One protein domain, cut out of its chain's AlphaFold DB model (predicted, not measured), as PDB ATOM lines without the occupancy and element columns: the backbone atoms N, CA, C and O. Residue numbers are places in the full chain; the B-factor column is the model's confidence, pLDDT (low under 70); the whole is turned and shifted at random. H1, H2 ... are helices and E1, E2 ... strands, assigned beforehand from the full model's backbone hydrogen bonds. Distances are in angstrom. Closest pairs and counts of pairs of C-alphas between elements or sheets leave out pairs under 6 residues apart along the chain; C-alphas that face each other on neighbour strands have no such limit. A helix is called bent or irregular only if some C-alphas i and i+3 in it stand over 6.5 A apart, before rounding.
ATOM      1  N   ILE A  10      -5.205  31.361  16.967       88.81
ATOM      2  CA  ILE A  10      -6.523  31.064  16.407       88.81
ATOM      3  C   ILE A  10      -7.579  32.039  16.925       88.81
ATOM      4  O   ILE A  10      -7.719  32.203  18.134       88.81
ATOM      5  N   SER A  11      -8.302  32.694  16.015       90.44
ATOM      6  CA  SER A  11      -9.511  33.457  16.341       90.44
ATOM      7  C   SER A  11     -10.724  32.533  16.327       90.44
ATOM      8  O   SER A  11     -10.974  31.877  15.316       90.44
ATOM      9  N   VAL A  12     -11.456  32.455  17.438       92.31
ATOM     10  CA  VAL A  12     -12.575  31.520  17.639       92.31
ATOM     11  C   VAL A  12     -13.805  32.219  18.226       92.31
ATOM     12  O   VAL A  12     -13.638  33.200  18.955       92.31
ATOM     13  N   PRO A  13     -15.032  31.738  17.956       91.25
ATOM     14  CA  PRO A  13     -16.218  32.151  18.708       91.25
ATOM     15  C   PRO A  13     -16.094  31.803  20.201       91.25
ATOM     16  O   PRO A  13     -15.519  30.767  20.540       91.25
ATOM     17  N   GLY A  14     -16.689  32.607  21.091       85.44
ATOM     18  CA  GLY A  14     -16.725  32.356  22.542       85.44
ATOM     19  C   GLY A  14     -17.226  30.958  22.913       85.44
ATOM     20  O   GLY A  14     -16.612  30.265  23.722       85.44
ATOM     21  N   ALA A  15     -18.255  30.476  22.213       84.12
ATOM     22  CA  ALA A  15     -18.816  29.135  22.395       84.12
ATOM     23  C   ALA A  15     -17.880  27.976  21.972       84.12
ATOM     24  O   ALA A  15     -18.176  26.806  22.235       84.12
ATOM     25  N   ARG A  16     -16.762  28.260  21.289       82.81
ATOM     26  CA  ARG A  16     -15.896  27.266  20.636       82.81
ATOM     27  C   ARG A  16     -14.426  27.465  20.997       82.81
ATOM     28  O   ARG A  16     -13.610  27.894  20.188       82.81
ATOM     29  N   ILE A  17     -14.056  27.077  22.214       82.25
ATOM     30  CA  ILE A  17     -12.644  27.033  22.619       82.25
ATOM     31  C   ILE A  17     -12.022  25.722  22.139       82.25
ATOM     32  O   ILE A  17     -12.496  24.639  22.480       82.25
ATOM     33  N   VAL A  18     -10.953  25.833  21.350       83.00
ATOM     34  CA  VAL A  18     -10.214  24.689  20.805       83.00
ATOM     35  C   VAL A  18      -9.136  24.190  21.768       83.00
ATOM     36  O   VAL A  18      -8.501  24.972  22.483       83.00
ATOM     37  N   ASP A  19      -8.865  22.889  21.736       78.25
ATOM     38  CA  ASP A  19      -7.782  22.277  22.508       78.25
ATOM     39  C   ASP A  19      -6.409  22.492  21.854       78.25
ATOM     40  O   ASP A  19      -6.274  22.608  20.633       78.25
ATOM     41  N   GLY A  20      -5.362  22.512  22.679       80.12
ATOM     42  CA  GLY A  20      -3.971  22.595  22.232       80.12
ATOM     43  C   GLY A  20      -3.159  23.644  22.983       80.12
ATOM     44  O   GLY A  20      -3.628  24.254  23.939       80.12
ATOM     45  N   ALA A  21      -1.924  23.855  22.532       83.56
ATOM     46  CA  ALA A  21      -1.003  24.837  23.114       83.56
ATOM     47  C   ALA A  21      -1.069  26.209  22.414       83.56
ATOM     48  O   ALA A  21      -0.310  27.116  22.748       83.56
ATOM     49  N   CYS A  22      -1.942  26.351  21.413       88.12
ATOM     50  CA  CYS A  22      -2.057  27.554  20.598       88.12
ATOM     51  C   CYS A  22      -2.549  28.766  21.394       88.12
ATOM     52  O   CYS A  22      -3.234  28.643  22.417       88.12
ATOM     53  N   ARG A  23      -2.238  29.955  20.876       91.06
ATOM     54  CA  ARG A  23      -2.721  31.236  21.398       91.06
ATOM     55  C   ARG A  23      -4.134  31.496  20.881       91.06
ATOM     56  O   ARG A  23      -4.382  31.362  19.690       91.06
ATOM     57  N   ILE A  24      -5.048  31.911  21.748       91.88
ATOM     58  CA  ILE A  24      -6.456  32.110  21.395       91.88
ATOM     59  C   ILE A  24      -6.770  33.601  21.312       91.88
ATOM     60  O   ILE A  24      -6.446  34.370  22.213       91.88
ATOM     61  N   VAL A  25      -7.424  34.008  20.234       91.81
ATOM     62  CA  VAL A  25      -8.203  35.241  20.175       91.81
ATOM     63  C   VAL A  25      -9.666  34.830  20.268       91.81
ATOM     64  O   VAL A  25     -10.113  34.006  19.476       91.81
ATOM     65  N   VAL A  26     -10.403  35.340  21.248       94.44
ATOM     66  CA  VAL A  26     -11.803  34.942  21.443       94.44
ATOM     67  C   VAL A  26     -12.740  36.061  21.017       94.44
ATOM     68  O   VAL A  26     -12.549  37.214  21.399       94.44
ATOM     69  N   ARG A  27     -13.736  35.711  20.204       94.19
ATOM     70  CA  ARG A  27     -14.796  36.602  19.734       94.19
ATOM     71  C   ARG A  27     -15.995  36.439  20.658       94.19
ATOM     72  O   ARG A  27     -16.691  35.429  20.563       94.19
ATOM     73  N   LEU A  28     -16.179  37.398  21.560       94.81
ATOM     74  CA  LEU A  28     -17.278  37.399  22.520       94.81
ATOM     75  C   LEU A  28     -18.494  38.124  21.955       94.81
ATOM     76  O   LEU A  28     -18.360  39.070  21.175       94.81
ATOM     77  N   ARG A  29     -19.669  37.682  22.392       93.69
ATOM     78  CA  ARG A  29     -20.962  38.312  22.152       93.69
ATOM     79  C   ARG A  29     -21.706  38.497  23.469       93.69
ATOM     80  O   ARG A  29     -21.460  37.803  24.453       93.69
ATOM     81  N   THR A  30     -22.661  39.414  23.455       92.00
ATOM     82  CA  THR A  30     -23.610  39.613  24.553       92.00
ATOM     83  C   THR A  30     -24.276  38.284  24.929       92.00
ATOM     84  O   THR A  30     -24.848  37.608  24.071       92.00
ATOM     85  N   GLY A  31     -24.222  37.926  26.215       89.62
ATOM     86  CA  GLY A  31     -24.765  36.670  26.746       89.62
ATOM     87  C   GLY A  31     -23.775  35.502  26.832       89.62
ATOM     88  O   GLY A  31     -24.146  34.462  27.371       89.62
ATOM     89  N   ASP A  32     -22.538  35.658  26.352       92.25
ATOM     90  CA  ASP A  32     -21.477  34.673  26.583       92.25
ATOM     91  C   ASP A  32     -21.078  34.616  28.071       92.25
ATOM     92  O   ASP A  32     -20.985  35.644  28.749       92.25
ATOM     93  N   ASP A  33     -20.775  33.414  28.575       93.44
ATOM     94  CA  ASP A  33     -20.194  33.232  29.910       93.44
ATOM     95  C   ASP A  33     -18.704  33.598  29.882       93.44
ATOM     96  O   ASP A  33     -17.821  32.777  29.609       93.44
ATOM     97  N   VAL A  34     -18.424  34.882  30.111       93.56
ATOM     98  CA  VAL A  34     -17.063  35.419  30.047       93.56
ATOM     99  C   VAL A  34     -16.144  34.741  31.061       93.56
ATOM    100  O   VAL A  34     -14.985  34.485  30.740       93.56
ATOM    101  N   GLU A  35     -16.629  34.426  32.263       92.12
ATOM    102  CA  GLU A  35     -15.799  33.820  33.307       92.12
ATOM    103  C   GLU A  35     -15.375  32.402  32.911       92.12
ATOM    104  O   GLU A  35     -14.176  32.099  32.928       92.12
ATOM    105  N   GLU A  36     -16.320  31.572  32.451       93.19
ATOM    106  CA  GLU A  36     -16.017  30.229  31.947       93.19
ATOM    107  C   GLU A  36     -15.039  30.299  30.764       93.19
ATOM    108  O   GLU A  36     -14.049  29.560  30.707       93.19
ATOM    109  N   ILE A  37     -15.268  31.222  29.824       93.44
ATOM    110  CA  ILE A  37     -14.426  31.379  28.635       93.44
ATOM    111  C   ILE A  37     -13.001  31.792  29.010       93.44
ATOM    112  O   ILE A  37     -12.037  31.212  28.498       93.44
ATOM    113  N   LEU A  38     -12.846  32.771  29.905       92.44
ATOM    114  CA  LEU A  38     -11.538  33.216  30.384       92.44
ATOM    115  C   LEU A  38     -10.818  32.092  31.133       92.44
ATOM    116  O   LEU A  38      -9.625  31.887  30.902       92.44
ATOM    117  N   GLN A  39     -11.530  31.327  31.965       91.50
ATOM    118  CA  GLN A  39     -10.968  30.187  32.686       91.50
ATOM    119  C   GLN A  39     -10.472  29.099  31.726       91.50
ATOM    120  O   GLN A  39      -9.367  28.580  31.892       91.50
ATOM    121  N   ARG A  40     -11.258  28.780  30.693       91.12
ATOM    122  CA  ARG A  40     -10.910  27.773  29.681       91.12
ATOM    123  C   ARG A  40      -9.779  28.219  28.758       91.12
ATOM    124  O   ARG A  40      -8.976  27.388  28.338       91.12
ATOM    125  N   CYS A  41      -9.700  29.510  28.435       91.44
ATOM    126  CA  CYS A  41      -8.584  30.054  27.662       91.44
ATOM    127  C   CYS A  41      -7.304  30.142  28.504       91.44
ATOM    128  O   CYS A  41      -6.215  29.915  27.977       91.44
ATOM    129  N   GLY A  42      -7.420  30.478  29.790       90.56
ATOM    130  CA  GLY A  42      -6.305  30.578  30.722       90.56
ATOM    131  C   GLY A  42      -5.158  31.439  30.189       90.56
ATOM    132  O   GLY A  42      -5.343  32.529  29.643       90.56
ATOM    133  N   ASP A  43      -3.944  30.913  30.298       90.75
ATOM    134  CA  ASP A  43      -2.718  31.566  29.849       90.75
ATOM    135  C   ASP A  43      -2.549  31.590  28.326       90.75
ATOM    136  O   ASP A  43      -1.563  32.172  27.870       90.75
ATOM    137  N   ARG A  44      -3.476  31.010  27.542       92.56
ATOM    138  CA  ARG A  44      -3.480  30.982  26.065       92.56
ATOM    139  C   ARG A  44      -4.178  32.187  25.441       92.56
ATOM    140  O   ARG A  44      -3.936  32.485  24.267       92.56
ATOM    141  N   LEU A  45      -4.960  32.946  26.208       92.56
ATOM    142  CA  LEU A  45      -5.664  34.131  25.718       92.56
ATOM    143  C   LEU A  45      -4.695  35.226  25.244       92.56
ATOM    144  O   LEU A  45      -3.832  35.688  25.986       92.56
ATOM    145  N   ALA A  46      -4.785  35.625  23.981       90.25
ATOM    146  CA  ALA A  46      -3.972  36.680  23.383       90.25
ATOM    147  C   ALA A  46      -4.736  38.005  23.293       90.25
ATOM    148  O   ALA A  46      -4.167  39.057  23.598       90.25
ATOM    149  N   TRP A  47      -5.995  37.941  22.856       91.25
ATOM    150  CA  TRP A  47      -6.899  39.077  22.692       91.25
ATOM    151  C   TRP A  47      -8.352  38.637  22.848       91.25
ATOM    152  O   TRP A  47      -8.692  37.481  22.599       91.25
ATOM    153  N   ILE A  48      -9.194  39.603  23.192       94.00
ATOM    154  CA  ILE A  48     -10.646  39.498  23.149       94.00
ATOM    155  C   ILE A  48     -11.142  40.452  22.069       94.00
ATOM    156  O   ILE A  48     -10.695  41.599  21.998       94.00
ATOM    157  N   GLU A  49     -12.040  39.967  21.228       93.38
ATOM    158  CA  GLU A  49     -12.675  40.710  20.150       93.38
ATOM    159  C   GLU A  49     -14.171  40.820  20.438       93.38
ATOM    160  O   GLU A  49     -14.815  39.812  20.713       93.38
ATOM    161  N   ILE A  50     -14.716  42.034  20.370       93.19
ATOM    162  CA  ILE A  50     -16.160  42.286  20.502       93.19
ATOM    163  C   ILE A  50     -16.663  43.160  19.357       93.19
ATOM    164  O   ILE A  50     -15.906  43.961  18.787       93.19
ATOM    165  N   GLY A  51     -17.939  42.995  19.014       90.31
ATOM    166  CA  GLY A  51     -18.630  43.868  18.079       90.31
ATOM    167  C   GLY A  51     -19.069  45.176  18.732       90.31
ATOM    168  O   GLY A  51     -19.074  45.329  19.952       90.31
ATOM    169  N   GLN A  52     -19.463  46.133  17.897       87.88
ATOM    170  CA  GLN A  52     -20.067  47.388  18.342       87.88
ATOM    171  C   GLN A  52     -21.378  47.157  19.101       87.88
ATOM    172  O   GLN A  52     -21.636  47.853  20.082       87.88
ATOM    173  N   ASP A  53     -22.177  46.180  18.674       88.75
ATOM    174  CA  ASP A  53     -23.475  45.878  19.283       88.75
ATOM    175  C   ASP A  53     -23.335  45.404  20.739       88.75
ATOM    176  O   ASP A  53     -24.202  45.677  21.570       88.75
ATOM    177  N   ASP A  54     -22.193  44.799  21.073       90.44
ATOM    178  CA  ASP A  54     -21.892  44.268  22.403       90.44
ATOM    179  C   ASP A  54     -21.374  45.336  23.387       90.44
ATOM    180  O   ASP A  54     -21.202  45.072  24.574       90.44
ATOM    181  N   LEU A  55     -21.144  46.577  22.936       88.38
ATOM    182  CA  LEU A  55     -20.652  47.664  23.801       88.38
ATOM    183  C   LEU A  55     -21.684  48.158  24.823       88.38
ATOM    184  O   LEU A  55     -21.327  48.878  25.761       88.38
ATOM    185  N   ASN A  56     -22.952  47.800  24.634       86.62
ATOM    186  CA  ASN A  56     -24.030  48.167  25.548       86.62
ATOM    187  C   ASN A  56     -24.096  47.247  26.776       86.62
ATOM    188  O   ASN A  56     -24.705  47.622  27.779       86.62
ATOM    189  N   ASP A  57     -23.443  46.083  26.735       90.88
ATOM    190  CA  ASP A  57     -23.361  45.176  27.875       90.88
ATOM    191  C   ASP A  57     -22.226  45.599  28.822       90.88
ATOM    192  O   ASP A  57     -21.078  45.156  28.739       90.88
ATOM    193  N   VAL A  58     -22.553  46.512  29.739       90.19
ATOM    194  CA  VAL A  58     -21.598  47.031  30.730       90.19
ATOM    195  C   VAL A  58     -21.071  45.918  31.638       90.19
ATOM    196  O   VAL A  58     -19.890  45.947  31.979       90.19
ATOM    197  N   ALA A  59     -21.902  44.936  31.999       91.38
ATOM    198  CA  ALA A  59     -21.503  43.841  32.880       91.38
ATOM    199  C   ALA A  59     -20.468  42.939  32.195       91.38
ATOM    200  O   ALA A  59     -19.426  42.633  32.783       91.38
ATOM    201  N   MET A  60     -20.699  42.608  30.919       93.38
ATOM    202  CA  MET A  60     -19.705  41.929  30.093       93.38
ATOM    203  C   MET A  60     -18.412  42.747  30.056       93.38
ATOM    204  O   MET A  60     -17.362  42.228  30.415       93.38
ATOM    205  N   LEU A  61     -18.457  44.038  29.716       91.69
ATOM    206  CA  LEU A  61     -17.248  44.868  29.636       91.69
ATOM    207  C   LEU A  61     -16.476  44.963  30.965       91.69
ATOM    208  O   LEU A  61     -15.243  45.006  30.948       91.69
ATOM    209  N   GLU A  62     -17.170  45.005  32.104       92.19
ATOM    210  CA  GLU A  62     -16.550  45.024  33.434       92.19
ATOM    211  C   GLU A  62     -15.786  43.726  33.723       92.19
ATOM    212  O   GLU A  62     -14.668  43.784  34.240       92.19
ATOM    213  N   SER A  63     -16.320  42.576  33.300       91.81
ATOM    214  CA  SER A  63     -15.641  41.277  33.428       91.81
ATOM    215  C   SER A  63     -14.361  41.161  32.580       91.81
ATOM    216  O   SER A  63     -13.481  40.357  32.881       91.81
ATOM    217  N   LEU A  64     -14.193  42.021  31.568       92.12
ATOM    218  CA  LEU A  64     -13.005  42.069  30.703       92.12
ATOM    219  C   LEU A  64     -11.872  42.939  31.274       92.12
ATOM    220  O   LEU A  64     -10.899  43.243  30.572       92.12
ATOM    221  N   HIS A  65     -11.971  43.382  32.530       89.25
ATOM    222  CA  HIS A  65     -10.940  44.208  33.150       89.25
ATOM    223  C   HIS A  65      -9.557  43.530  33.126       89.25
ATOM    224  O   HIS A  65      -9.409  42.346  33.416       89.25
ATOM    225  N   GLY A  66      -8.522  44.295  32.762       86.88
ATOM    226  CA  GLY A  66      -7.147  43.794  32.634       86.88
ATOM    227  C   GLY A  66      -6.862  42.993  31.356       86.88
ATOM    228  O   GLY A  66      -5.699  42.692  31.085       86.88
ATOM    229  N   GLN A  67      -7.879  42.699  30.539       91.31
ATOM    230  CA  GLN A  67      -7.716  41.957  29.292       91.31
ATOM    231  C   GLN A  67      -7.372  42.869  28.111       91.31
ATOM    232  O   GLN A  67      -7.686  44.061  28.074       91.31
ATOM    233  N   ARG A  68      -6.721  42.291  27.097       90.06
ATOM    234  CA  ARG A  68      -6.419  42.986  25.839       90.06
ATOM    235  C   ARG A  68      -7.649  42.960  24.939       90.06
ATOM    236  O   ARG A  68      -7.947  41.929  24.342       90.06
ATOM    237  N   LEU A  69      -8.317  44.103  24.818       91.56
ATOM    238  CA  LEU A  69      -9.569  44.229  24.074       91.56
ATOM    239  C   LEU A  69      -9.374  44.879  22.697       91.56
ATOM    240  O   LEU A  69      -8.707  45.913  22.565       91.56
ATOM    241  N   ARG A  70     -10.004  44.295  21.679       90.12
ATOM    242  CA  ARG A  70     -10.188  44.870  20.346       90.12
ATOM    243  C   ARG A  70     -11.683  44.989  20.055       90.12
ATOM    244  O   ARG A  70     -12.434  44.047  20.274       90.12
ATOM    245  N   ILE A  71     -12.104  46.149  19.567       90.19
ATOM    246  CA  ILE A  71     -13.515  46.471  19.322       90.19
ATOM    247  C   ILE A  71     -13.693  46.745  17.838       90.19
ATOM    248  O   ILE A  71     -13.051  47.655  17.317       90.19
ATOM    249  N   TYR A  72     -14.559  45.989  17.170       87.25
ATOM    250  CA  TYR A  72     -14.892  46.212  15.765       87.25
ATOM    251  C   TYR A  72     -16.098  47.137  15.651       87.25
ATOM    252  O   TYR A  72     -17.143  46.873  16.237       87.25
ATOM    253  N   THR A  73     -15.961  48.215  14.885       86.44
ATOM    254  CA  THR A  73     -17.007  49.231  14.731       86.44
ATOM    255  C   THR A  73     -17.027  49.774  13.307       86.44
ATOM    256  O   THR A  73     -15.995  49.860  12.641       86.44
ATOM    257  N   ASP A  74     -18.209  50.112  12.811       80.81
ATOM    258  CA  ASP A  74     -18.406  50.656  11.465       80.81
ATOM    259  C   ASP A  74     -18.777  52.147  11.466       80.81
ATOM    260  O   ASP A  74     -18.752  52.808  10.428       80.81
ATOM    261  N   SER A  75     -19.072  52.697  12.641       70.69
ATOM    262  CA  SER A  75     -19.625  54.031  12.805       70.69
ATOM    263  C   SER A  75     -19.178  54.650  14.123       70.69
ATOM    264  O   SER A  75     -18.759  53.980  15.062       70.69
ATOM    265  N   ALA A  76     -19.249  55.977  14.201       62.09
ATOM    266  CA  ALA A  76     -19.042  56.692  15.449       62.09
ATOM    267  C   ALA A  76     -20.242  56.422  16.358       62.09
ATOM    268  O   ALA A  76     -21.144  57.255  16.446       62.09
ATOM    269  N   PHE A  77     -20.276  55.260  17.013       64.44
ATOM    270  CA  PHE A  77     -21.175  55.075  18.136       64.44
ATOM    271  C   PHE A  77     -20.837  56.177  19.145       64.44
ATOM    272  O   PHE A  77     -19.659  56.321  19.506       64.44
ATOM    273  N   PRO A  78     -21.798  57.018  19.560       63.38
ATOM    274  CA  PRO A  78     -21.541  57.937  20.645       63.38
ATOM    275  C   PRO A  78     -21.265  57.074  21.872       63.38
ATOM    276  O   PRO A  78     -22.174  56.522  22.478       63.38
ATOM    277  N   ILE A  79     -19.988  56.925  22.226       67.94
ATOM    278  CA  ILE A  79     -19.619  56.431  23.546       67.94
ATOM    279  C   ILE A  79     -20.038  57.553  24.491       67.94
ATOM    280  O   ILE A  79     -19.270  58.488  24.742       67.94
ATOM    281  N   GLU A  80     -21.300  57.517  24.916       67.75
ATOM    282  CA  GLU A  80     -21.836  58.530  25.805       67.75
ATOM    283  C   GLU A  80     -20.983  58.568  27.078       67.75
ATOM    284  O   GLU A  80     -20.531  57.521  27.564       67.75
ATOM    285  N   PRO A  81     -20.715  59.764  27.627       65.88
ATOM    286  CA  PRO A  81     -20.091  59.883  28.933       65.88
ATOM    287  C   PRO A  81     -20.922  59.096  29.954       65.88
ATOM    288  O   PRO A  81     -22.026  59.492  30.311       65.88
ATOM    289  N   GLY A  82     -20.410  57.952  30.398       78.19
ATOM    290  CA  GLY A  82     -21.204  57.011  31.177       78.19
ATOM    291  C   GLY A  82     -20.422  55.769  31.608       78.19
ATOM    292  O   GLY A  82     -19.189  55.738  31.489       78.19
ATOM    293  N   PRO A  83     -21.124  54.743  32.120       83.19
ATOM    294  CA  PRO A  83     -20.510  53.509  32.608       83.19
ATOM    295  C   PRO A  83     -19.621  52.841  31.552       83.19
ATOM    296  O   PRO A  83     -18.454  52.574  31.833       83.19
ATOM    297  N   THR A  84     -20.105  52.707  30.314       87.31
ATOM    298  CA  THR A  84     -19.350  52.139  29.187       87.31
ATOM    299  C   THR A  84     -18.038  52.886  28.941       87.31
ATOM    300  O   THR A  84     -16.971  52.279  28.930       87.31
ATOM    301  N   ALA A  85     -18.071  54.220  28.832       83.31
ATOM    302  CA  ALA A  85     -16.867  55.028  28.615       83.31
ATOM    303  C   ALA A  85     -15.821  54.832  29.725       83.31
ATOM    304  O   ALA A  85     -14.618  54.765  29.456       83.31
ATOM    305  N   ARG A  86     -16.277  54.742  30.981       84.31
ATOM    306  CA  ARG A  86     -15.416  54.530  32.149       84.31
ATOM    307  C   ARG A  86     -14.748  53.158  32.103       84.31
ATOM    308  O   ARG A  86     -13.539  53.074  32.304       84.31
ATOM    309  N   VAL A  87     -15.512  52.111  31.806       87.88
ATOM    310  CA  VAL A  87     -14.995  50.740  31.708       87.88
ATOM    311  C   VAL A  87     -13.989  50.626  30.563       87.88
ATOM    312  O   VAL A  87     -12.869  50.164  30.775       87.88
ATOM    313  N   LEU A  88     -14.316  51.169  29.388       88.31
ATOM    314  CA  LEU A  88     -13.423  51.165  28.228       88.31
ATOM    315  C   LEU A  88     -12.105  51.916  28.487       88.31
ATOM    316  O   LEU A  88     -11.039  51.486  28.050       88.31
ATOM    317  N   ARG A  89     -12.119  53.017  29.247       84.44
ATOM    318  CA  ARG A  89     -10.872  53.706  29.640       84.44
ATOM    319  C   ARG A  89      -9.951  52.826  30.484       84.44
ATOM    320  O   ARG A  89      -8.732  52.921  30.340       84.44
ATOM    321  N   ASN A  90     -10.523  51.966  31.321       84.62
ATOM    322  CA  ASN A  90      -9.765  51.056  32.174       84.62
ATOM    323  C   ASN A  90      -9.232  49.837  31.405       84.62
ATOM    324  O   ASN A  90      -8.166  49.335  31.750       84.62
ATOM    325  N   THR A  91      -9.915  49.394  30.345       83.50
ATOM    326  CA  THR A  91      -9.471  48.271  29.495       83.50
ATOM    327  C   THR A  91      -8.532  48.692  28.359       83.50
ATOM    328  O   THR A  91      -7.830  47.858  27.792       83.50
ATOM    329  N   ARG A  92      -8.456  49.995  28.046       82.00
ATOM    330  CA  ARG A  92      -7.581  50.576  27.003       82.00
ATOM    331  C   ARG A  92      -7.681  49.831  25.657       82.00
ATOM    332  O   ARG A  92      -6.647  49.399  25.118       82.00
ATOM    333  N   PRO A  93      -8.888  49.682  25.088       88.56
ATOM    334  CA  PRO A  93      -9.099  48.901  23.881       88.56
ATOM    335  C   PRO A  93      -8.387  49.504  22.665       88.56
ATOM    336  O   PRO A  93      -7.964  50.668  22.655       88.56
ATOM    337  N   VAL A  94      -8.274  48.686  21.623       85.50
ATOM    338  CA  VAL A  94      -7.994  49.137  20.257       85.50
ATOM    339  C   VAL A  94      -9.288  49.056  19.456       85.50
ATOM    340  O   VAL A  94      -9.873  47.982  19.347       85.50
ATOM    341  N   PHE A  95      -9.728  50.171  18.883       85.44
ATOM    342  CA  PHE A  95     -10.883  50.200  17.988       85.44
ATOM    343  C   PHE A  95     -10.441  49.905  16.559       85.44
ATOM    344  O   PHE A  95      -9.658  50.667  16.003       85.44
ATOM    345  N   ALA A  96     -10.943  48.822  15.978       82.69
ATOM    346  CA  ALA A  96     -10.839  48.499  14.564       82.69
ATOM    347  C   ALA A  96     -12.065  49.084  13.837       82.69
ATOM    348  O   ALA A  96     -13.179  48.582  13.975       82.69
ATOM    349  N   VAL A  97     -11.862  50.191  13.121       81.25
ATOM    350  CA  VAL A  97     -12.919  50.984  12.484       81.25
ATOM    351  C   VAL A  97     -12.965  50.687  10.991       81.25
ATOM    352  O   VAL A  97     -11.965  50.894  10.298       81.25
ATOM    353  N   LYS A  98     -14.121  50.265  10.474       79.31
ATOM    354  CA  LYS A  98     -14.298  50.075   9.028       79.31
ATOM    355  C   LYS A  98     -14.238  51.417   8.289       79.31
ATOM    356  O   LYS A  98     -14.800  52.405   8.767       79.31
ATOM    357  N   PRO A  99     -13.609  51.485   7.108       74.44
ATOM    358  CA  PRO A  99     -13.452  52.721   6.354       74.44
ATOM    359  C   PRO A  99     -14.699  53.075   5.535       74.44
ATOM    360  O   PRO A  99     -14.647  53.186   4.314       74.44
ATOM    361  N   LEU A 100     -15.829  53.248   6.211       79.12
ATOM    362  CA  LEU A 100     -17.095  53.623   5.590       79.12
ATOM    363  C   LEU A 100     -17.303  55.142   5.601       79.12
ATOM    364  O   LEU A 100     -16.519  55.915   6.172       79.12
ATOM    365  N   ALA A 101     -18.406  55.577   4.993       77.00
ATOM    366  CA  ALA A 101     -18.867  56.953   5.090       77.00
ATOM    367  C   ALA A 101     -18.964  57.375   6.569       77.00
ATOM    368  O   ALA A 101     -19.621  56.732   7.383       77.00
ATOM    369  N   GLY A 102     -18.288  58.470   6.929       79.62
ATOM    370  CA  GLY A 102     -18.217  58.944   8.317       79.62
ATOM    371  C   GLY A 102     -16.978  58.504   9.103       79.62
ATOM    372  O   GLY A 102     -16.821  58.962  10.235       79.62
ATOM    373  N   LEU A 103     -16.051  57.740   8.507       80.94
ATOM    374  CA  LEU A 103     -14.782  57.325   9.129       80.94
ATOM    375  C   LEU A 103     -14.048  58.469   9.841       80.94
ATOM    376  O   LEU A 103     -13.630  58.306  10.983       80.94
ATOM    377  N   LEU A 104     -13.924  59.641   9.203       80.19
ATOM    378  CA  LEU A 104     -13.258  60.803   9.808       80.19
ATOM    379  C   LEU A 104     -13.909  61.205  11.129       80.19
ATOM    380  O   LEU A 104     -13.216  61.468  12.105       80.19
ATOM    381  N   ARG A 105     -15.244  61.230  11.177       83.75
ATOM    382  CA  ARG A 105     -15.973  61.551  12.403       83.75
ATOM    383  C   ARG A 105     -15.682  60.507  13.480       83.75
ATOM    384  O   ARG A 105     -15.389  60.892  14.606       83.75
ATOM    385  N   THR A 106     -15.710  59.222  13.133       83.94
ATOM    386  CA  THR A 106     -15.423  58.112  14.056       83.94
ATOM    387  C   THR A 106     -14.017  58.196  14.628       83.94
ATOM    388  O   THR A 106     -13.841  58.209  15.846       83.94
ATOM    389  N   VAL A 107     -13.017  58.331  13.757       80.69
ATOM    390  CA  VAL A 107     -11.610  58.466  14.142       80.69
ATOM    391  C   VAL A 107     -11.416  59.697  15.024       80.69
ATOM    392  O   VAL A 107     -10.793  59.584  16.076       80.69
ATOM    393  N   ASN A 108     -11.996  60.845  14.656       80.00
ATOM    394  CA  ASN A 108     -11.899  62.075  15.444       80.00
ATOM    395  C   ASN A 108     -12.490  61.905  16.844       80.00
ATOM    396  O   ASN A 108     -11.862  62.311  17.820       80.00
ATOM    397  N   VAL A 109     -13.673  61.297  16.955       83.12
ATOM    398  CA  VAL A 109     -14.331  61.062  18.246       83.12
ATOM    399  C   VAL A 109     -13.462  60.158  19.116       83.12
ATOM    400  O   VAL A 109     -13.091  60.565  20.217       83.12
ATOM    401  N   LEU A 110     -13.065  58.988  18.614       82.31
ATOM    402  CA  LEU A 110     -12.263  58.015  19.365       82.31
ATOM    403  C   LEU A 110     -10.885  58.569  19.759       82.31
ATOM    404  O   LEU A 110     -10.443  58.391  20.897       82.31
ATOM    405  N   ALA A 111     -10.227  59.297  18.857       77.62
ATOM    406  CA  ALA A 111      -8.953  59.947  19.137       77.62
ATOM    407  C   ALA A 111      -9.088  61.080  20.168       77.62
ATOM    408  O   ALA A 111      -8.227  61.216  21.038       77.62
ATOM    409  N   SER A 112     -10.174  61.864  20.128       77.69
ATOM    410  CA  SER A 112     -10.406  62.964  21.081       77.69
ATOM    411  C   SER A 112     -10.538  62.476  22.528       77.69
ATOM    412  O   SER A 112     -10.100  63.149  23.461       77.69
ATOM    413  N   ILE A 113     -11.059  61.260  22.710       78.56
ATOM    414  CA  ILE A 113     -11.150  60.570  24.004       78.56
ATOM    415  C   ILE A 113      -9.948  59.653  24.283       78.56
ATOM    416  O   ILE A 113      -9.964  58.902  25.258       78.56
ATOM    417  N   ARG A 114      -8.878  59.770  23.482       77.31
ATOM    418  CA  ARG A 114      -7.586  59.074  23.615       77.31
ATOM    419  C   ARG A 114      -7.660  57.549  23.508       77.31
ATOM    420  O   ARG A 114      -6.816  56.854  24.079       77.31
ATOM    421  N   PHE A 115      -8.629  57.016  22.770       81.25
ATOM    422  CA  PHE A 115      -8.598  55.606  22.399       81.25
ATOM    423  C   PHE A 115      -7.661  55.359  21.222       81.25
ATOM    424  O   PHE A 115      -7.451  56.217  20.365       81.25
ATOM    425  N   ARG A 116      -7.090  54.151  21.190       79.31
ATOM    426  CA  ARG A 116      -6.275  53.693  20.066       79.31
ATOM    427  C   ARG A 116      -7.202  53.304  18.928       79.31
ATOM    428  O   ARG A 116      -8.131  52.528  19.142       79.31
ATOM    429  N   VAL A 117      -6.925  53.821  17.738       77.62
ATOM    430  CA  VAL A 117      -7.732  53.582  16.543       77.62
ATOM    431  C   VAL A 117      -6.882  52.893  15.488       77.62
ATOM    432  O   VAL A 117      -5.766  53.315  15.197       77.62
ATOM    433  N   HIS A 118      -7.446  51.844  14.920       76.56
ATOM    434  CA  HIS A 118      -6.961  51.087  13.787       76.56
ATOM    435  C   HIS A 118      -8.031  51.167  12.692       76.56
ATOM    436  O   HIS A 118      -9.216  51.042  12.988       76.56
ATOM    437  N   ILE A 119      -7.638  51.397  11.439       73.69
ATOM    438  CA  ILE A 119      -8.581  51.401  10.311       73.69
ATOM    439  C   ILE A 119      -8.564  50.018   9.677       73.69
ATOM    440  O   ILE A 119      -7.557  49.620   9.094       73.69
ATOM    441  N   ASP A 120      -9.691  49.324   9.766       72.12
ATOM    442  CA  ASP A 120      -9.883  47.983   9.234       72.12
ATOM    443  C   ASP A 120     -10.399  48.044   7.789       72.12
ATOM    444  O   ASP A 120     -11.595  47.918   7.530       72.12
ATOM    445  N   ALA A 121      -9.497  48.288   6.834       63.62
ATOM    446  CA  ALA A 121      -9.833  48.359   5.404       63.62
ATOM    447  C   ALA A 121      -9.819  46.994   4.689       63.62
ATOM    448  O   ALA A 121      -9.552  46.928   3.489       63.62
ATOM    449  N   SER A 122     -10.073  45.923   5.442       53.69
ATOM    450  CA  SER A 122     -10.131  44.535   4.970       53.69
ATOM    451  C   SER A 122     -11.367  44.206   4.135       53.69
ATOM    452  O   SER A 122     -11.334  43.293   3.312       53.69
ATOM    453  N   GLY A 123     -12.468  44.922   4.368       55.38
ATOM    454  CA  GLY A 123     -13.761  44.640   3.751       55.38
ATOM    455  C   GLY A 123     -13.843  45.026   2.273       55.38
ATOM    456  O   GLY A 123     -13.075  45.846   1.773       55.38
ATOM    457  N   SER A 124     -14.832  44.457   1.581       54.81
ATOM    458  CA  SER A 124     -15.193  44.808   0.199       54.81
ATOM    459  C   SER A 124     -15.810  46.208   0.074       54.81
ATOM    460  O   SER A 124     -15.740  46.831  -0.985       54.81
ATOM    461  N   GLU A 125     -16.394  46.722   1.157       65.75
ATOM    462  CA  GLU A 125     -17.029  48.035   1.220       65.75
ATOM    463  C   GLU A 125     -16.088  49.055   1.864       65.75
ATOM    464  O   GLU A 125     -15.948  49.117   3.087       65.75
ATOM    465  N   VAL A 126     -15.433  49.867   1.033       66.06
ATOM    466  CA  VAL A 126     -14.518  50.916   1.494       66.06
ATOM    467  C   VAL A 126     -14.756  52.222   0.749       66.06
ATOM    468  O   VAL A 126     -14.748  52.281  -0.482       66.06
ATOM    469  N   ASP A 127     -14.900  53.303   1.511       70.56
ATOM    470  CA  ASP A 127     -14.990  54.667   1.010       70.56
ATOM    471  C   ASP A 127     -13.586  55.292   0.913       70.56
ATOM    472  O   ASP A 127     -12.986  55.746   1.896       70.56
ATOM    473  N   ALA A 128     -13.058  55.337  -0.312       67.19
ATOM    474  CA  ALA A 128     -11.748  55.912  -0.615       67.19
ATOM    475  C   ALA A 128     -11.634  57.408  -0.254       67.19
ATOM    476  O   ALA A 128     -10.551  57.876   0.103       67.19
ATOM    477  N   GLU A 129     -12.731  58.167  -0.321       67.31
ATOM    478  CA  GLU A 129     -12.735  59.589   0.026       67.31
ATOM    479  C   GLU A 129     -12.740  59.784   1.547       67.31
ATOM    480  O   GLU A 129     -12.038  60.658   2.066       67.31
ATOM    481  N   ALA A 130     -13.477  58.946   2.282       71.62
ATOM    482  CA  ALA A 130     -13.422  58.926   3.741       71.62
ATOM    483  C   ALA A 130     -12.011  58.576   4.243       71.62
ATOM    484  O   ALA A 130     -11.488  59.252   5.133       71.62
ATOM    485  N   LEU A 131     -11.364  57.588   3.619       68.50
ATOM    486  CA  LEU A 131      -9.962  57.246   3.852       68.50
ATOM    487  C   LEU A 131      -9.029  58.441   3.614       68.50
ATOM    488  O   LEU A 131      -8.239  58.788   4.496       68.50
ATOM    489  N   ARG A 132      -9.116  59.097   2.447       68.12
ATOM    490  CA  ARG A 132      -8.264  60.250   2.101       68.12
ATOM    491  C   ARG A 132      -8.340  61.345   3.166       68.12
ATOM    492  O   ARG A 132      -7.311  61.777   3.678       68.12
ATOM    493  N   LYS A 133      -9.558  61.715   3.567       73.12
ATOM    494  CA  LYS A 133      -9.807  62.718   4.615       73.12
ATOM    495  C   LYS A 133      -9.181  62.342   5.958       73.12
ATOM    496  O   LYS A 133      -8.671  63.203   6.669       73.12
ATOM    497  N   VAL A 134      -9.223  61.061   6.314       73.88
ATOM    498  CA  VAL A 134      -8.617  60.554   7.549       73.88
ATOM    499  C   VAL A 134      -7.094  60.576   7.481       73.88
ATOM    500  O   VAL A 134      -6.460  60.909   8.477       73.88
ATOM    501  N   THR A 135      -6.494  60.314   6.320       67.19
ATOM    502  CA  THR A 135      -5.043  60.499   6.133       67.19
ATOM    503  C   THR A 135      -4.622  61.935   6.341       67.19
ATOM    504  O   THR A 135      -3.691  62.175   7.105       67.19
ATOM    505  N   ASP A 136      -5.320  62.877   5.706       66.44
ATOM    506  CA  ASP A 136      -5.031  64.297   5.887       66.44
ATOM    507  C   ASP A 136      -5.124  64.659   7.378       66.44
ATOM    508  O   ASP A 136      -4.218  65.278   7.927       66.44
ATOM    509  N   PHE A 137      -6.146  64.168   8.086       71.75
ATOM    510  CA  PHE A 137      -6.253  64.350   9.533       71.75
ATOM    511  C   PHE A 137      -5.066  63.763  10.318       71.75
ATOM    512  O   PHE A 137      -4.518  64.443  11.184       71.75
ATOM    513  N   PHE A 138      -4.639  62.530  10.025       68.12
ATOM    514  CA  PHE A 138      -3.520  61.882  10.723       68.12
ATOM    515  C   PHE A 138      -2.173  62.566  10.466       68.12
ATOM    516  O   PHE A 138      -1.357  62.646  11.382       68.12
ATOM    517  N   LEU A 139      -1.933  63.065   9.250       62.25
ATOM    518  CA  LEU A 139      -0.680  63.734   8.883       62.25
ATOM    519  C   LEU A 139      -0.468  65.054   9.634       62.25
ATOM    520  O   LEU A 139       0.676  65.442   9.862       62.25
ATOM    521  N   TYR A 140      -1.551  65.730  10.025       62.94
ATOM    522  CA  TYR A 140      -1.491  67.065  10.626       62.94
ATOM    523  C   TYR A 140      -1.918  67.117  12.099       62.94
ATOM    524  O   TYR A 140      -1.925  68.202  12.679       62.94
ATOM    525  N   ASN A 141      -2.266  65.990  12.729       60.12
ATOM    526  CA  ASN A 141      -2.712  65.989  14.121       60.12
ATOM    527  C   ASN A 141      -1.568  65.634  15.100       60.12
ATOM    528  O   ASN A 141      -1.167  64.471  15.186       60.12
ATOM    529  N   PRO A 142      -1.089  66.602  15.905       51.50
ATOM    530  CA  PRO A 142       0.046  66.418  16.813       51.50
ATOM    531  C   PRO A 142      -0.271  65.568  18.057       51.50
ATOM    532  O   PRO A 142       0.625  65.290  18.849       51.50
ATOM    533  N   VAL A 143      -1.532  65.175  18.269       52.84
ATOM    534  CA  VAL A 143      -1.993  64.451  19.471       52.84
ATOM    535  C   VAL A 143      -2.006  62.929  19.262       52.84
ATOM    536  O   VAL A 143      -2.241  62.167  20.200       52.84
ATOM    537  N   LEU A 144      -1.743  62.450  18.044       52.06
ATOM    538  CA  LEU A 144      -1.866  61.033  17.713       52.06
ATOM    539  C   LEU A 144      -0.578  60.279  18.064       52.06
ATOM    540  O   LEU A 144       0.458  60.423  17.420       52.06
ATOM    541  N   ALA A 145      -0.655  59.469  19.121       44.00
ATOM    542  CA  ALA A 145       0.426  58.589  19.541       44.00
ATOM    543  C   ALA A 145       0.615  57.434  18.541       44.00
ATOM    544  O   ALA A 145      -0.342  56.767  18.150       44.00
ATOM    545  N   SER A 146       1.875  57.205  18.163       41.12
ATOM    546  CA  SER A 146       2.359  56.074  17.363       41.12
ATOM    547  C   SER A 146       1.851  54.711  17.885       41.12
ATOM    548  O   SER A 146       1.722  54.549  19.104       41.12
ATOM    549  N   PRO A 147       1.626  53.702  17.015       48.62
ATOM    550  CA  PRO A 147       1.864  53.703  15.568       48.62
ATOM    551  C   PRO A 147       0.651  54.155  14.743       48.62
ATOM    552  O   PRO A 147      -0.446  53.616  14.865       48.62
ATOM    553  N   ILE A 148       0.888  55.110  13.834       54.31
ATOM    554  CA  ILE A 148      -0.059  55.507  12.785       54.31
ATOM    555  C   ILE A 148       0.042  54.475  11.646       54.31
ATOM    556  O   ILE A 148       0.613  54.709  10.584       54.31
ATOM    557  N   GLU A 149      -0.539  53.304  11.888       51.12
ATOM    558  CA  GLU A 149      -0.815  52.287  10.875       51.12
ATOM    559  C   GLU A 149      -1.746  52.715   9.714       51.12
ATOM    560  O   GLU A 149      -1.579  52.173   8.614       51.12
ATOM    561  N   PRO A 150      -2.679  53.689   9.853       55.53
ATOM    562  CA  PRO A 150      -3.640  53.957   8.792       55.53
ATOM    563  C   PRO A 150      -3.020  54.369   7.464       55.53
ATOM    564  O   PRO A 150      -3.615  54.037   6.453       55.53
ATOM    565  N   LEU A 151      -1.832  54.988   7.421       55.38
ATOM    566  CA  LEU A 151      -1.209  55.427   6.163       55.38
ATOM    567  C   LEU A 151      -0.900  54.252   5.216       55.38
ATOM    568  O   LEU A 151      -1.153  54.325   4.015       55.38
ATOM    569  N   ALA A 152      -0.380  53.149   5.755       50.31
ATOM    570  CA  ALA A 152      -0.019  51.967   4.974       50.31
ATOM    571  C   ALA A 152      -1.259  51.215   4.465       50.31
ATOM    572  O   ALA A 152      -1.304  50.798   3.308       50.31
ATOM    573  N   THR A 153      -2.272  51.094   5.322       52.44
ATOM    574  CA  THR A 153      -3.593  50.538   5.008       52.44
ATOM    575  C   THR A 153      -4.368  51.412   4.011       52.44
ATOM    576  O   THR A 153      -5.053  50.899   3.129       52.44
ATOM    577  N   LEU A 154      -4.205  52.736   4.069       54.28
ATOM    578  CA  LEU A 154      -4.819  53.674   3.133       54.28
ATOM    579  C   LEU A 154      -4.247  53.564   1.731       54.28
ATOM    580  O   LEU A 154      -4.985  53.482   0.750       54.28
ATOM    581  N   LEU A 155      -2.915  53.581   1.646       52.28
ATOM    582  CA  LEU A 155      -2.202  53.530   0.379       52.28
ATOM    583  C   LEU A 155      -2.464  52.201  -0.334       52.28
ATOM    584  O   LEU A 155      -2.543  52.183  -1.553       52.28
ATOM    585  N   ALA A 156      -2.658  51.122   0.421       51.94
ATOM    586  CA  ALA A 156      -3.052  49.802  -0.053       51.94
ATOM    587  C   ALA A 156      -4.458  49.723  -0.669       51.94
ATOM    588  O   ALA A 156      -4.695  48.944  -1.597       51.94
ATOM    589  N   HIS A 157      -5.388  50.520  -0.145       53.06
ATOM    590  CA  HIS A 157      -6.797  50.432  -0.504       53.06
ATOM    591  C   HIS A 157      -7.187  51.455  -1.586       53.06
ATOM    592  O   HIS A 157      -7.827  51.093  -2.577       53.06
ATOM    593  N   VAL A 158      -6.692  52.700  -1.485       49.12
ATOM    594  CA  VAL A 158      -6.773  53.714  -2.565       49.12
ATOM    595  C   VAL A 158      -6.140  53.184  -3.852       49.12
ATOM    596  O   VAL A 158      -6.624  53.452  -4.947       49.12
ATOM    597  N   ALA A 159      -5.093  52.377  -3.708       49.97
ATOM    598  CA  ALA A 159      -4.432  51.666  -4.785       49.97
ATOM    599  C   ALA A 159      -5.351  50.766  -5.626       49.97
ATOM    600  O   ALA A 159      -5.068  50.585  -6.805       49.97
ATOM    601  N   ARG A 160      -6.390  50.148  -5.049       50.62
ATOM    602  CA  ARG A 160      -7.002  48.960  -5.672       50.62
ATOM    603  C   ARG A 160      -8.515  48.854  -5.665       50.62
ATOM    604  O   ARG A 160      -9.017  47.960  -6.330       50.62
ATOM    605  N   ARG A 161      -9.248  49.677  -4.911       51.28
ATOM    606  CA  ARG A 161     -10.696  49.455  -4.685       51.28
ATOM    607  C   ARG A 161     -11.052  48.020  -4.215       51.28
ATOM    608  O   ARG A 161     -12.189  47.611  -4.395       51.28
ATOM    609  N   ALA A 162     -10.072  47.277  -3.682       54.16
ATOM    610  CA  ALA A 162     -10.134  45.924  -3.107       54.16
ATOM    611  C   ALA A 162      -8.685  45.418  -2.900       54.16
ATOM    612  O   ALA A 162      -8.164  44.601  -3.661       54.16
ATOM    613  N   GLY A 163      -7.950  45.989  -1.942       51.19
ATOM    614  CA  GLY A 163      -6.568  45.594  -1.646       51.19
ATOM    615  C   GLY A 163      -6.390  45.176  -0.190       51.19
ATOM    616  O   GLY A 163      -6.971  45.802   0.689       51.19
ATOM    617  N   HIS A 164      -5.554  44.160   0.048       54.22
ATOM    618  CA  HIS A 164      -5.111  43.731   1.385       54.22
ATOM    619  C   HIS A 164      -4.518  44.902   2.177       54.22
ATOM    620  O   HIS A 164      -3.912  45.772   1.586       54.22
ATOM    621  N   THR A 165      -4.581  44.940   3.497       54.09
ATOM    622  CA  THR A 165      -3.863  45.943   4.302       54.09
ATOM    623  C   THR A 165      -2.524  45.383   4.800       54.09
ATOM    624  O   THR A 165      -2.303  44.166   4.795       54.09
ATOM    625  N   LEU A 166      -1.582  46.241   5.226       54.88
ATOM    626  CA  LEU A 166      -0.351  45.737   5.861       54.88
ATOM    627  C   LEU A 166      -0.650  44.997   7.168       54.88
ATOM    628  O   LEU A 166       0.031  44.024   7.478       54.88
ATOM    629  N   TRP A 167      -1.689  45.422   7.883       56.44
ATOM    630  CA  TRP A 167      -2.148  44.770   9.100       56.44
ATOM    631  C   TRP A 167      -2.719  43.389   8.835       56.44
ATOM    632  O   TRP A 167      -2.354  42.442   9.513       56.44
ATOM    633  N   GLU A 168      -3.553  43.235   7.810       56.66
ATOM    634  CA  GLU A 168      -4.025  41.912   7.407       56.66
ATOM    635  C   GLU A 168      -2.869  41.037   6.949       56.66
ATOM    636  O   GLU A 168      -2.786  39.894   7.359       56.66
ATOM    637  N   THR A 169      -1.903  41.579   6.205       59.16
ATOM    638  CA  THR A 169      -0.695  40.818   5.847       59.16
ATOM    639  C   THR A 169       0.091  40.367   7.093       59.16
ATOM    640  O   THR A 169       0.748  39.324   7.073       59.16
ATOM    641  N   GLU A 170       0.036  41.142   8.180       59.19
ATOM    642  CA  GLU A 170       0.631  40.813   9.479       59.19
ATOM    643  C   GLU A 170      -0.225  39.837  10.308       59.19
ATOM    644  O   GLU A 170       0.347  38.998  11.003       59.19
ATOM    645  N   LEU A 171      -1.558  39.920  10.228       58.38
ATOM    646  CA  LEU A 171      -2.528  39.029  10.881       58.38
ATOM    647  C   LEU A 171      -2.762  37.716  10.123       58.38
ATOM    648  O   LEU A 171      -3.299  36.779  10.690       58.38
ATOM    649  N   GLU A 172      -2.405  37.653   8.844       64.56
ATOM    650  CA  GLU A 172      -2.502  36.483   7.962       64.56
ATOM    651  C   GLU A 172      -1.111  35.841   7.823       64.56
ATOM    652  O   GLU A 172      -0.702  35.320   6.771       64.56
ATOM    653  N   ARG A 173      -0.320  35.915   8.902       63.69
ATOM    654  CA  ARG A 173       0.946  35.195   8.985       63.69
ATOM    655  C   ARG A 173       0.681  33.705   8.887       63.69
ATOM    656  O   ARG A 173      -0.393  33.200   9.169       63.69
ATOM    657  N   THR A 174       1.714  32.967   8.505       61.97
ATOM    658  CA  THR A 174       1.635  31.527   8.218       61.97
ATOM    659  C   THR A 174       1.145  30.676   9.399       61.97
ATOM    660  O   THR A 174       0.828  29.505   9.202       61.97
ATOM    661  N   ASN A 175       1.082  31.268  10.594       72.25
ATOM    662  CA  ASN A 175       0.661  30.635  11.833       72.25
ATOM    663  C   ASN A 175      -0.611  31.272  12.426       72.25
ATOM    664  O   ASN A 175      -0.959  30.956  13.554       72.25
ATOM    665  N   ASP A 176      -1.296  32.168  11.726       78.94
ATOM    666  CA  ASP A 176      -2.573  32.704  12.192       78.94
ATOM    667  C   ASP A 176      -3.722  31.949  11.495       78.94
ATOM    668  O   ASP A 176      -3.628  31.585  10.320       78.94
ATOM    669  N   ALA A 177      -4.781  31.648  12.245       87.62
ATOM    670  CA  ALA A 177      -5.960  30.930  11.778       87.62
ATOM    671  C   ALA A 177      -7.240  31.588  12.307       87.62
ATOM    672  O   ALA A 177      -7.281  32.147  13.402       87.62
ATOM    673  N   TYR A 178      -8.311  31.486  11.535       88.38
ATOM    674  CA  TYR A 178      -9.639  31.970  11.879       88.38
ATOM    675  C   TYR A 178     -10.630  30.820  11.746       88.38
ATOM    676  O   TYR A 178     -10.696  30.187  10.693       88.38
ATOM    677  N   LEU A 179     -11.368  30.547  12.816       91.94
ATOM    678  CA  LEU A 179     -12.453  29.576  12.858       91.94
ATOM    679  C   LEU A 179     -13.768  30.336  12.726       91.94
ATOM    680  O   LEU A 179     -13.993  31.249  13.516       91.94
ATOM    681  N   ASP A 180     -14.614  29.998  11.759       90.81
ATOM    682  CA  ASP A 180     -15.933  30.622  11.622       90.81
ATOM    683  C   ASP A 180     -17.007  29.959  12.507       90.81
ATOM    684  O   ASP A 180     -16.710  29.130  13.363       90.81
ATOM    685  N   GLU A 181     -18.266  30.371  12.346       89.00
ATOM    686  CA  GLU A 181     -19.393  29.835  13.131       89.00
ATOM    687  C   GLU A 181     -19.798  28.408  12.704       89.00
ATOM    688  O   GLU A 181     -20.589  27.762  13.386       89.00
ATOM    689  N   GLN A 182     -19.284  27.915  11.572       90.50
ATOM    690  CA  GLN A 182     -19.533  26.578  11.024       90.50
ATOM    691  C   GLN A 182     -18.336  25.639  11.232       90.50
ATOM    692  O   GLN A 182     -18.217  24.627  10.541       90.50
ATOM    693  N   ASP A 183     -17.440  25.980  12.160       90.25
ATOM    694  CA  ASP A 183     -16.219  25.235  12.463       90.25
ATOM    695  C   ASP A 183     -15.275  25.069  11.246       90.25
ATOM    696  O   ASP A 183     -14.447  24.156  11.193       90.25
ATOM    697  N   ARG A 184     -15.344  25.974  10.259       92.31
ATOM    698  CA  ARG A 184     -14.420  26.013   9.116       92.31
ATOM    699  C   ARG A 184     -13.219  26.886   9.440       92.31
ATOM    700  O   ARG A 184     -13.349  27.965  10.017       92.31
ATOM    701  N   VAL A 185     -12.036  26.436   9.031       91.12
ATOM    702  CA  VAL A 185     -10.766  27.112   9.317       91.12
ATOM    703  C   VAL A 185     -10.259  27.833   8.075       91.12
ATOM    704  O   VAL A 185     -10.226  27.269   6.981       91.12
ATOM    705  N   THR A 186      -9.824  29.076   8.239       88.88
ATOM    706  CA  THR A 186      -9.242  29.903   7.179       88.88
ATOM    707  C   THR A 186      -8.134  30.824   7.709       88.88
ATOM    708  O   THR A 186      -7.795  30.771   8.889       88.88
ATOM    709  N   ALA A 187      -7.530  31.639   6.843       81.38
ATOM    710  CA  ALA A 187      -6.431  32.548   7.172       81.38
ATOM    711  C   ALA A 187      -6.876  33.757   8.012       81.38
ATOM    712  O   ALA A 187      -6.087  34.318   8.763       81.38
ATOM    713  N   GLY A 188      -8.133  34.179   7.868       80.56
ATOM    714  CA  GLY A 188      -8.659  35.389   8.493       80.56
ATOM    715  C   GLY A 188     -10.127  35.622   8.148       80.56
ATOM    716  O   GLY A 188     -10.674  34.969   7.261       80.56
ATOM    717  N   ARG A 189     -10.760  36.590   8.821       77.75
ATOM    718  CA  ARG A 189     -12.181  36.928   8.626       77.75
ATOM    719  C   ARG A 189     -12.529  37.217   7.163       77.75
ATOM    720  O   ARG A 189     -13.481  36.639   6.659       77.75
ATOM    721  N   ARG A 190     -11.715  38.013   6.460       73.12
ATOM    722  CA  ARG A 190     -11.945  38.328   5.040       73.12
ATOM    723  C   ARG A 190     -11.982  37.078   4.164       73.12
ATOM    724  O   ARG A 190     -12.832  36.957   3.301       73.12
ATOM    725  N   TRP A 191     -11.086  36.124   4.402       77.06
ATOM    726  CA  TRP A 191     -11.074  34.881   3.632       77.06
ATOM    727  C   TRP A 191     -12.351  34.072   3.854       77.06
ATOM    728  O   TRP A 191     -12.835  33.443   2.919       77.06
ATOM    729  N   ALA A 192     -12.919  34.116   5.065       83.19
ATOM    730  CA  ALA A 192     -14.225  33.523   5.325       83.19
ATOM    731  C   ALA A 192     -15.331  34.246   4.540       83.19
ATOM    732  O   ALA A 192     -16.173  33.579   3.940       83.19
ATOM    733  N   ASP A 193     -15.289  35.583   4.499       77.12
ATOM    734  CA  ASP A 193     -16.225  36.410   3.723       77.12
ATOM    735  C   ASP A 193     -16.112  36.123   2.206       77.12
ATOM    736  O   ASP A 193     -17.126  36.025   1.516       77.12
ATOM    737  N   ASP A 194     -14.895  35.876   1.708       73.88
ATOM    738  CA  ASP A 194     -14.589  35.510   0.314       73.88
ATOM    739  C   ASP A 194     -14.820  34.013   0.006       73.88
ATOM    740  O   ASP A 194     -14.552  33.540  -1.104       73.88
ATOM    741  N   GLY A 195     -15.286  33.225   0.978       82.81
ATOM    742  CA  GLY A 195     -15.559  31.798   0.800       82.81
ATOM    743  C   GLY A 195     -14.312  30.913   0.665       82.81
ATOM    744  O   GLY A 195     -14.403  29.773   0.209       82.81
ATOM    745  N   GLN A 196     -13.137  31.416   1.038       84.56
ATOM    746  CA  GLN A 196     -11.863  30.717   0.934       84.56
ATOM    747  C   GLN A 196     -11.498  30.067   2.274       84.56
ATOM    748  O   GLN A 196     -11.248  30.756   3.258       84.56
ATOM    749  N   PHE A 197     -11.417  28.736   2.311       89.50
ATOM    750  CA  PHE A 197     -11.153  27.964   3.533       89.50
ATOM    751  C   PHE A 197     -10.041  26.933   3.330       89.50
ATOM    752  O   PHE A 197      -9.811  26.450   2.220       89.50
ATOM    753  N   TYR A 198      -9.356  26.583   4.420       89.50
ATOM    754  CA  TYR A 198      -8.438  25.445   4.475       89.50
ATOM    755  C   TYR A 198      -9.195  24.113   4.549       89.50
ATOM    756  O   TYR A 198      -8.740  23.136   3.964       89.50
ATOM    757  N   GLY A 199     -10.329  24.086   5.256       90.81
ATOM    758  CA  GLY A 199     -11.138  22.890   5.516       90.81
ATOM    759  C   GLY A 199     -11.958  23.037   6.802       90.81
ATOM    760  O   GLY A 199     -12.114  24.150   7.316       90.81
ATOM    761  N   SER A 200     -12.468  21.924   7.329       91.81
ATOM    762  CA  SER A 200     -13.167  21.861   8.624       91.81
ATOM    763  C   SER A 200     -12.217  21.569   9.792       91.81
ATOM    764  O   SER A 200     -11.242  20.829   9.657       91.81
ATOM    765  N   LEU A 201     -12.524  22.100  10.977       88.50
ATOM    766  CA  LEU A 201     -11.812  21.816  12.224       88.50
ATOM    767  C   LEU A 201     -11.745  20.311  12.540       88.50
ATOM    768  O   LEU A 201     -10.763  19.845  13.123       88.50
ATOM    769  N   GLU A 202     -12.759  19.542  12.145       87.81
ATOM    770  CA  GLU A 202     -12.827  18.095  12.385       87.81
ATOM    771  C   GLU A 202     -11.726  17.313  11.658       87.81
ATOM    772  O   GLU A 202     -11.272  16.282  12.156       87.81
ATOM    773  N   GLU A 203     -11.242  17.831  10.528       86.75
ATOM    774  CA  GLU A 203     -10.212  17.192   9.701       86.75
ATOM    775  C   GLU A 203      -8.840  17.155  10.393       86.75
ATOM    776  O   GLU A 203      -7.964  16.372  10.021       86.75
ATOM    777  N   GLY A 204      -8.640  17.974  11.430       86.19
ATOM    778  CA  GLY A 204      -7.375  18.047  12.149       86.19
ATOM    779  C   GLY A 204      -6.390  19.048  11.544       86.19
ATOM    780  O   GLY A 204      -6.343  19.276  10.337       86.19
TER     781      GLY A 204
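Overview. This is residues 10 to 204 of the 278 residues of an uncharacterized protein of Myxococcales bacterium (UniProt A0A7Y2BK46). One strongly twisted sheet of eight strands curves as a wall through the domain, with H1 and H5 packed on one face and H3 and H4 side by side between them. Past edge strand E6 the helical hairpin H6 and H7 packs on H5 and E6, and H8 leads back from it toward E7, while small H9 covers E8. The printed part has 195 residues, with nine named helices and eight named strands in the order E1 E2 H1 E3 H2 H3 E4 H4 E5 H5 E6 H6 H7 H8 E7 E8 H9. The mixed sheet runs E6 E5 E4 E3 E2 E1 E7 E8, and the class is mixed, helices and strands. It is compact, with a radius of gyration of the C-alphas of 17.0 A and spans of 48 by 40 by 24 A.

Arrangement. Start at E1, residues 10 to 13; its parallel neighbour is E2, residues 23 to 28, with N 12 and O 25 2.9 A apart. H1, residues 34 to 44, leads to E3, residues 45 to 51, parallel to E2, with N 46 and O 24 2.7 A apart. H1 is on the sheet at a height of 8.2 A. Next come H2, residues 53 to 56, which only grazes the sheet, and H3, residues 58 to 63. E4, residues 69 to 73, is parallel to E3, with N 70 and O 48 2.8 A apart. H4, residues 83 to 91, touches H3 at a shallow tilt of 24 degrees, the closest C-alphas being those of Val 58 and Thr 84, 5.8 A apart. E5, residues 94 to 97, is parallel to E4, with N 96 and O 71 2.8 A apart. H5, residues 103 to 112, is over E5 and E6, residues 116 to 119, at a height of 9.3 A; N 118 and O 95 are 2.7 A apart across parallel E6 and E5. H1 and H5 on one face give two layers, helices and sheet. E2 H1 E3, E3 H2 H3 E4, E4 H4 E5 and E5 H5 E6 are strand-helix-strand units, parallel neighbour strands with helices between, each with a right-handed crossover. H6, residues 128 to 140, touches H5, the closest C-alphas being those of Leu 104 and Val 134, 5.2 A apart. H6 forms a hairpin with H7, residues 150 to 158, at a shallow tilt of 28 degrees. H8, residues 166 to 171, touches H7, about perpendicular at 74 degrees. E7, residues 176 to 179, is parallel to E1, with N 11 and O 177 2.9 A apart, and forms a hairpin with E8, residues 184 to 186, with N 178 and O 186 2.8 A apart. H9, residues 189 to 193, is only just over E8, on which 3 of its C-alphas fall. Every O i to N i+4 pair is within hydrogen-bond range in H3 to H9, and 5 of 7 in H1; H2 is too short for one.

Along the chain. Find C-alpha 10 at (-6.523, 31.064, 16.407), where E1 begins. The longest strand, E3, spans 17.9 A, and the longest helix, H6, 18.9 A from C-alpha 128 at (-11.748, 55.912, -0.615). H1 is irregular, its C-alphas 40 and 43 9.0 A apart, and H2 only just, at 6.7 A between C-alphas 53 and 56. H9 ends at C-alpha 193, (-16.225, 36.410, 3.723).

Size, cuts and confidence. Look to Pro 142 and Glu 203 for the two C-alphas farthest apart, 50.8 A. The printed part has no cut and no long link. The mean pLDDT of the printed part is 77.8; 55 residues are under 70, among them residues 138 to 174.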